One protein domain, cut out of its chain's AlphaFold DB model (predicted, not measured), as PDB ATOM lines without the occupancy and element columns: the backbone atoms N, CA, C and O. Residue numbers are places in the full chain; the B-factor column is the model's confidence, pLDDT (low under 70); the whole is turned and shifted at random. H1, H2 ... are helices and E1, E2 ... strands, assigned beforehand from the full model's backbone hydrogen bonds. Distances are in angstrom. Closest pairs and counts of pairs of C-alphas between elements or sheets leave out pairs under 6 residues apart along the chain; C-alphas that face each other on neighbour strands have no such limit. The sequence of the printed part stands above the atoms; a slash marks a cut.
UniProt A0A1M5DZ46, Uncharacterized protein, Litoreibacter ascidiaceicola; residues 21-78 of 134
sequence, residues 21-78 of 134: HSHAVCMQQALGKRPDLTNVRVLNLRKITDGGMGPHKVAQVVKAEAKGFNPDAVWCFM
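This is residues 21 to 78 of the 134 residues of an uncharacterized protein of Litoreibacter ascidiaceicola (UniProt A0A1M5DZ46). Strand E1 runs through the middle of a loosely joined arrangement, with helix H1 on one side and the long helix H3 on the other. Strand E2 lies near E1 without pairing with it, short helix H2 follows E1, and residues 33 to 38 stick out. The printed part has 58 residues, with three named helices and two named strands in the order H1, E1, H2, H3, E2 along the chain; the class is mixed, helices and strands. Elongated at 36 by 23 by 15 A, the whole is only just compact, close to loose, with a radius of gyration of the C-alphas of 12.2 A.

Start with H1, residues 24 to 32, and E1, residues 40 to 44: their closest C-alphas, Ala 24 and Asn 44, are 5.4 A apart. H2, residues 45 to 49, and E1 meet only through their link. H3, residues 55 to 69, only just touches H2, with residue 58 alone and 3 pairs of C-alphas within 8 A; the closest, Ile 48 and Val 58, are 6.7 A apart. The closest C-alphas of E1 and H3, Leu 43 and Val 62, are 7.8 A apart. H1 and H3 are apart. E2, residues 73 to 77, and E1 are near each other, with 8 pairs of C-alphas within 10 A; each pairs with no named strand. In H1, H2 and H3 every O i to N i+4 pair is within hydrogen-bond range.

Find C-alpha 24 at (16.592, 10.145, 48.712), where H1 begins its 12.0 A. E1 spans 13.0 A, H2 6.1 A, H3 20.8 A, and E2 13.3 A to C-alpha 77 at (12.038, 9.656, 54.893).

The C-alphas farthest apart, of Asp 36 and Gly 52, are 36.4 A apart. The printed part has no cut and no long link; residue 78 alone is under pLDDT 70.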
ATOM      1  N   HIS A  21      11.528   9.363  49.047       82.31
ATOM      2  CA  HIS A  21      11.024   9.817  47.750       82.31
ATOM      3  C   HIS A  21      12.001  10.826  47.116       82.31
ATOM      4  O   HIS A  21      13.177  10.531  46.901       82.31
ATOM      5  N   SER A  22      11.554  12.060  46.885       72.88
ATOM      6  CA  SER A  22      12.289  13.112  46.175       72.88
ATOM      7  C   SER A  22      13.638  13.469  46.814       72.88
ATOM      8  O   SER A  22      14.544  13.923  46.123       72.88
ATOM      9  N   HIS A  23      13.795  13.252  48.124       74.12
ATOM     10  CA  HIS A  23      14.989  13.647  48.883       74.12
ATOM     11  C   HIS A  23      15.998  12.506  49.081       74.12
ATOM     12  O   HIS A  23      17.068  12.733  49.648       74.12
ATOM     13  N   ALA A  24      15.699  11.297  48.593       76.12
ATOM     14  CA  ALA A  24      16.592  10.145  48.712       76.12
ATOM     15  C   ALA A  24      17.971  10.416  48.080       76.12
ATOM     16  O   ALA A  24      18.997  10.065  48.652       76.12
ATOM     17  N   VAL A  25      18.010  11.127  46.947       75.25
ATOM     18  CA  VAL A  25      19.266  11.491  46.262       75.25
ATOM     19  C   VAL A  25      20.125  12.426  47.122       75.25
ATOM     20  O   VAL A  25      21.324  12.199  47.268       75.25
ATOM     21  N   CYS A  26      19.506  13.436  47.746       75.44
ATOM     22  CA  CYS A  26      20.193  14.368  48.642       75.44
ATOM     23  C   CYS A  26      20.776  13.619  49.865       75.44
ATOM     24  O   CYS A  26      21.913  13.863  50.272       75.44
ATOM     25  N   MET A  27      20.034  12.645  50.410       77.25
ATOM     26  CA  MET A  27      20.500  11.795  51.514       77.25
ATOM     27  C   MET A  27      21.647  10.868  51.106       77.25
ATOM     28  O   MET A  27      22.602  10.736  51.863       77.25
ATOM     29  N   GLN A  28      21.604  10.271  49.914       80.69
ATOM     30  CA  GLN A  28      22.692   9.425  49.419       80.69
ATOM     31  C   GLN A  28      24.016  10.192  49.352       80.69
ATOM     32  O   GLN A  28      25.045   9.683  49.789       80.69
ATOM     33  N   GLN A  29      23.988  11.436  48.870       80.06
ATOM     34  CA  GLN A  29      25.180  12.287  48.827       80.06
ATOM     35  C   GLN A  29      25.669  12.680  50.225       80.06
ATOM     36  O   GLN A  29      26.871  12.666  50.478       80.06
ATOM     37  N   ALA A  30      24.760  13.025  51.140       79.19
ATOM     38  CA  ALA A  30      25.123  13.392  52.509       79.19
ATOM     39  C   ALA A  30      25.707  12.203  53.293       79.19
ATOM     40  O   ALA A  30      26.701  12.359  54.000       79.19
ATOM     41  N   LEU A  31      25.118  11.015  53.138       78.56
ATOM     42  CA  LEU A  31      25.575   9.787  53.788       78.56
ATOM     43  C   LEU A  31      26.866   9.255  53.155       78.56
ATOM     44  O   LEU A  31      27.715   8.757  53.877       78.56
ATOM     45  N   GLY A  32      27.077   9.440  51.848       77.00
ATOM     46  CA  GLY A  32      28.333   9.068  51.186       77.00
ATOM     47  C   GLY A  32      29.544   9.909  51.611       77.00
ATOM     48  O   GLY A  32      30.676   9.458  51.491       77.00
ATOM     49  N   LYS A  33      29.327  11.117  52.153       77.88
ATOM     50  CA  LYS A  33      30.399  11.956  52.727       77.88
ATOM     51  C   LYS A  33      30.815  11.524  54.136       77.88
ATOM     52  O   LYS A  33      31.743  12.105  54.693       77.88
ATOM     53  N   ARG A  34      30.114  10.557  54.732       74.56
ATOM     54  CA  ARG A  34      30.374  10.058  56.081       74.56
ATOM     55  C   ARG A  34      31.231   8.793  56.010       74.56
ATOM     56  O   ARG A  34      30.691   7.728  55.729       74.56
ATOM     57  N   PRO A  35      32.548   8.874  56.276       72.06
ATOM     58  CA  PRO A  35      33.429   7.708  56.208       72.06
ATOM     59  C   PRO A  35      33.096   6.649  57.273       72.06
ATOM     60  O   PRO A  35      33.475   5.494  57.124       72.06
ATOM     61  N   ASP A  36      32.360   7.021  58.327       74.19
ATOM     62  CA  ASP A  36      31.859   6.101  59.353       74.19
ATOM     63  C   ASP A  36      30.716   5.193  58.863       74.19
ATOM     64  O   ASP A  36      30.377   4.209  59.520       74.19
ATOM     65  N   LEU A  37      30.135   5.501  57.701       72.44
ATOM     66  CA  LEU A  37      28.988   4.814  57.126       72.44
ATOM     67  C   LEU A  37      29.368   4.081  55.838       72.44
ATOM     68  O   LEU A  37      29.125   4.554  54.732       72.44
ATOM     69  N   THR A  38      29.943   2.891  55.983       72.88
ATOM     70  CA  THR A  38      30.429   2.088  54.849       72.88
ATOM     71  C   THR A  38      29.344   1.245  54.173       72.88
ATOM     72  O   THR A  38      29.449   0.963  52.983       72.88
ATOM     73  N   ASN A  39      28.272   0.887  54.890       85.31
ATOM     74  CA  ASN A  39      27.240  -0.046  54.422       85.31
ATOM     75  C   ASN A  39      25.853   0.614  54.337       85.31
ATOM     76  O   ASN A  39      24.906   0.199  55.004       85.31
ATOM     77  N   VAL A  40      25.715   1.655  53.514       86.31
ATOM     78  CA  VAL A  40      24.439   2.368  53.326       86.31
ATOM     79  C   VAL A  40      23.851   2.080  51.951       86.31
ATOM     80  O   VAL A  40      24.506   2.286  50.931       86.31
ATOM     81  N   ARG A  41      22.576   1.689  51.909       87.62
ATOM     82  CA  ARG A  41      21.803   1.569  50.670       87.62
ATOM     83  C   ARG A  41      20.634   2.536  50.696       87.62
ATOM     84  O   ARG A  41      19.890   2.584  51.667       87.62
ATOM     85  N   VAL A  42      20.464   3.301  49.622       88.00
ATOM     86  CA  VAL A  42      19.369   4.268  49.503       88.00
ATOM     87  C   VAL A  42      18.395   3.819  48.420       88.00
ATOM     88  O   VAL A  42      18.759   3.715  47.250       88.00
ATOM     89  N   LEU A  43      17.149   3.569  48.811       87.81
ATOM     90  CA  LEU A  43      16.040   3.222  47.939       87.81
ATOM     91  C   LEU A  43      15.205   4.470  47.639       87.81
ATOM     92  O   LEU A  43      14.531   5.019  48.513       87.81
ATOM     93  N   ASN A  44      15.255   4.914  46.384       86.94
ATOM     94  CA  ASN A  44      14.471   6.045  45.905       86.94
ATOM     95  C   ASN A  44      13.114   5.564  45.373       86.94
ATOM     96  O   ASN A  44      13.023   5.050  44.256       86.94
ATOM     97  N   LEU A  45      12.065   5.776  46.164       81.94
ATOM     98  CA  LEU A  45      10.695   5.400  45.834       81.94
ATOM     99  C   LEU A  45      10.160   6.129  44.605       81.94
ATOM    100  O   LEU A  45       9.381   5.528  43.880       81.94
ATOM    101  N   ARG A  46      10.622   7.353  44.309       80.31
ATOM    102  CA  ARG A  46      10.165   8.113  43.135       80.31
ATOM    103  C   ARG A  46      10.439   7.357  41.836       80.31
ATOM    104  O   ARG A  46       9.560   7.219  41.001       80.31
ATOM    105  N   LYS A  47      11.636   6.772  41.710       76.69
ATOM    106  CA  LYS A  47      12.006   5.958  40.537       76.69
ATOM    107  C   LYS A  47      11.129   4.715  40.371       76.69
ATOM    108  O   LYS A  47      11.026   4.184  39.274       76.69
ATOM    109  N   ILE A  48      10.537   4.242  41.462       76.56
ATOM    110  CA  ILE A  48       9.675   3.061  41.489       76.56
ATOM    111  C   ILE A  48       8.231   3.486  41.188       76.56
ATOM    112  O   ILE A  48       7.540   2.828  40.418       76.56
ATOM    113  N   THR A  49       7.769   4.605  41.743       77.12
ATOM    114  CA  THR A  49       6.397   5.099  41.573       77.12
ATOM    115  C   THR A  49       6.160   5.832  40.256       77.12
ATOM    116  O   THR A  49       5.033   5.801  39.772       77.12
ATOM    117  N   ASP A  50       7.186   6.439  39.645       73.38
ATOM    118  CA  ASP A  50       7.063   7.179  38.374       73.38
ATOM    119  C   ASP A  50       6.568   6.281  37.218       73.38
ATOM    120  O   ASP A  50       5.986   6.772  36.257       73.38
ATOM    121  N   GLY A  51       6.708   4.956  37.334       72.69
ATOM    122  CA  GLY A  51       6.129   3.977  36.404       72.69
ATOM    123  C   GLY A  51       4.648   3.648  36.640       72.69
ATOM    124  O   GLY A  51       4.164   2.644  36.119       72.69
ATOM    125  N   GLY A  52       3.934   4.410  37.476       76.44
ATOM    126  CA  GLY A  52       2.531   4.143  37.818       76.44
ATOM    127  C   GLY A  52       2.334   2.920  38.723       76.44
ATOM    128  O   GLY A  52       1.255   2.327  38.753       76.44
ATOM    129  N   MET A  53       3.369   2.499  39.458       78.69
ATOM    130  CA  MET A  53       3.246   1.379  40.392       78.69
ATOM    131  C   MET A  53       2.330   1.735  41.563       78.69
ATOM    132  O   MET A  53       2.585   2.671  42.316       78.69
ATOM    133  N   GLY A  54       1.296   0.915  41.763       77.31
ATOM    134  CA  GLY A  54       0.442   1.001  42.942       77.31
ATOM    135  C   GLY A  54       1.202   0.705  44.245       77.31
ATOM    136  O   GLY A  54       2.216  -0.005  44.235       77.31
ATOM    137  N   PRO A  55       0.689   1.177  45.394       75.88
ATOM    138  CA  PRO A  55       1.375   1.105  46.689       75.88
ATOM    139  C   PRO A  55       1.729  -0.329  47.114       75.88
ATOM    140  O   PRO A  55       2.783  -0.557  47.704       75.88
ATOM    141  N   HIS A  56       0.910  -1.320  46.746       78.00
ATOM    142  CA  HIS A  56       1.201  -2.734  47.001       78.00
ATOM    143  C   HIS A  56       2.456  -3.233  46.274       78.00
ATOM    144  O   HIS A  56       3.255  -3.960  46.864       78.00
ATOM    145  N   LYS A  57       2.661  -2.828  45.014       80.69
ATOM    146  CA  LYS A  57       3.862  -3.202  44.251       80.69
ATOM    147  C   LYS A  57       5.099  -2.509  44.815       80.69
ATOM    148  O   LYS A  57       6.130  -3.152  44.980       80.69
ATOM    149  N   VAL A  58       4.976  -1.240  45.209       81.31
ATOM    150  CA  VAL A  58       6.058  -0.506  45.888       81.31
ATOM    151  C   VAL A  58       6.462  -1.212  47.182       81.31
ATOM    152  O   VAL A  58       7.648  -1.448  47.403       81.31
ATOM    153  N   ALA A  59       5.495  -1.622  48.006       80.94
ATOM    154  CA  ALA A  59       5.767  -2.358  49.238       80.94
ATOM    155  C   ALA A  59       6.480  -3.696  48.979       80.94
ATOM    156  O   ALA A  59       7.381  -4.067  49.731       80.94
ATOM    157  N   GLN A  60       6.129  -4.408  47.902       84.31
ATOM    158  CA  GLN A  60       6.830  -5.632  47.506       84.31
ATOM    159  C   GLN A  60       8.277  -5.367  47.089       84.31
ATOM    160  O   GLN A  60       9.164  -6.098  47.525       84.31
ATOM    161  N   VAL A  61       8.529  -4.310  46.311       84.69
ATOM    162  CA  VAL A  61       9.892  -3.914  45.922       84.69
ATOM    163  C   VAL A  61      10.713  -3.552  47.157       84.69
ATOM    164  O   VAL A  61      11.807  -4.076  47.335       84.69
ATOM    165  N   VAL A  62      10.162  -2.742  48.063       86.00
ATOM    166  CA  VAL A  62      10.817  -2.391  49.335       86.00
ATOM    167  C   VAL A  62      11.126  -3.642  50.160       86.00
ATOM    168  O   VAL A  62      12.222  -3.768  50.704       86.00
ATOM    169  N   LYS A  63      10.190  -4.594  50.235       84.25
ATOM    170  CA  LYS A  63      10.375  -5.853  50.968       84.25
ATOM    171  C   LYS A  63      11.456  -6.731  50.336       84.25
ATOM    172  O   LYS A  63      12.257  -7.315  51.064       84.25
ATOM    173  N   ALA A  64      11.494  -6.825  49.009       87.00
ATOM    174  CA  ALA A  64      12.518  -7.571  48.282       87.00
ATOM    175  C   ALA A  64      13.908  -6.947  48.482       87.00
ATOM    176  O   ALA A  64      14.866  -7.655  48.788       87.00
ATOM    177  N   GLU A  65      13.992  -5.619  48.406       85.81
ATOM    178  CA  GLU A  65      15.209  -4.841  48.642       85.81
ATOM    179  C   GLU A  65      15.727  -4.993  50.076       85.81
ATOM    180  O   GLU A  65      16.906  -5.284  50.288       85.81
ATOM    181  N   ALA A  66      14.839  -4.889  51.069       86.62
ATOM    182  CA  ALA A  66      15.190  -5.124  52.465       86.62
ATOM    183  C   ALA A  66      15.668  -6.564  52.697       86.62
ATOM    184  O   ALA A  66      16.660  -6.769  53.389       86.62
ATOM    185  N   LYS A  67      15.026  -7.564  52.082       89.38
ATOM    186  CA  LYS A  67      15.445  -8.967  52.214       89.38
ATOM    187  C   LYS A  67      16.810  -9.230  51.569       89.38
ATOM    188  O   LYS A  67      17.622  -9.931  52.159       89.38
ATOM    189  N   GLY A  68      17.064  -8.676  50.382       89.31
ATOM    190  CA  GLY A  68      18.331  -8.862  49.670       89.31
ATOM    191  C   GLY A  68      19.503  -8.122  50.318       89.31
ATOM    192  O   GLY A  68      20.623  -8.621  50.322       89.31
ATOM    193  N   PHE A  69      19.249  -6.946  50.891       88.81
ATOM    194  CA  PHE A  69      20.279  -6.159  51.570       88.81
ATOM    195  C   PHE A  69      20.512  -6.601  53.027       88.81
ATOM    196  O   PHE A  69      21.628  -6.479  53.531       88.81
ATOM    197  N   ASN A  70      19.481  -7.146  53.685       90.19
ATOM    198  CA  ASN A  70      19.467  -7.541  55.095       90.19
ATOM    199  C   ASN A  70      19.980  -6.423  56.034       90.19
ATOM    200  O   ASN A  70      21.049  -6.566  56.631       90.19
ATOM    201  N   PRO A  71      19.260  -5.285  56.112       85.75
ATOM    202  CA  PRO A  71      19.666  -4.140  56.913       85.75
ATOM    203  C   PRO A  71      19.540  -4.395  58.418       85.75
ATOM    204  O   PRO A  71      18.543  -4.942  58.881       85.75
ATOM    205  N   ASP A  72      20.503  -3.883  59.178       85.06
ATOM    206  CA  ASP A  72      20.458  -3.808  60.642       85.06
ATOM    207  C   ASP A  72      19.561  -2.650  61.115       85.06
ATOM    208  O   ASP A  72      19.024  -2.661  62.225       85.06
ATOM    209  N   ALA A  73      19.381  -1.637  60.260       83.12
ATOM    210  CA  ALA A  73      18.489  -0.511  60.499       83.12
ATOM    211  C   ALA A  73      17.836  -0.021  59.200       83.12
ATOM    212  O   ALA A  73      18.471   0.035  58.145       83.12
ATOM    213  N   VAL A  74      16.569   0.395  59.293       83.25
ATOM    214  CA  VAL A  74      15.816   0.987  58.181       83.25
ATOM    215  C   VAL A  74      15.365   2.393  58.555       83.25
ATOM    216  O   VAL A  74      14.721   2.576  59.588       83.25
ATOM    217  N   TRP A  75      15.681   3.388  57.726       83.19
ATOM    218  CA  TRP A  75      15.218   4.768  57.887       83.19
ATOM    219  C   TRP A  75      14.296   5.165  56.745       83.19
ATOM    220  O   TRP A  75      14.708   5.186  55.590       83.19
ATOM    221  N   CYS A  76      13.062   5.537  57.073       79.44
ATOM    222  CA  CYS A  76      12.083   6.004  56.100       79.44
ATOM    223  C   CYS A  76      11.945   7.530  56.167       79.44
ATOM    224  O   CYS A  76      11.555   8.075  57.197       79.44
ATOM    225  N   PHE A  77      12.212   8.214  55.055       73.94
ATOM    226  CA  PHE A  77      12.038   9.656  54.893       73.94
ATOM    227  C   PHE A  77      10.958   9.943  53.853       73.94
ATOM    228  O   PHE A  77      11.208  10.035  52.647       73.94
ATOM    229  N   MET A  78       9.741  10.114  54.352       66.88
ATOM    230  CA  MET A  78       8.579  10.529  53.575       66.88
ATOM    231  C   MET A  78       8.402  12.037  53.777       66.88
ATOM    232  O   MET A  78       7.623  12.472  54.618       66.88
TER     233      MET A  78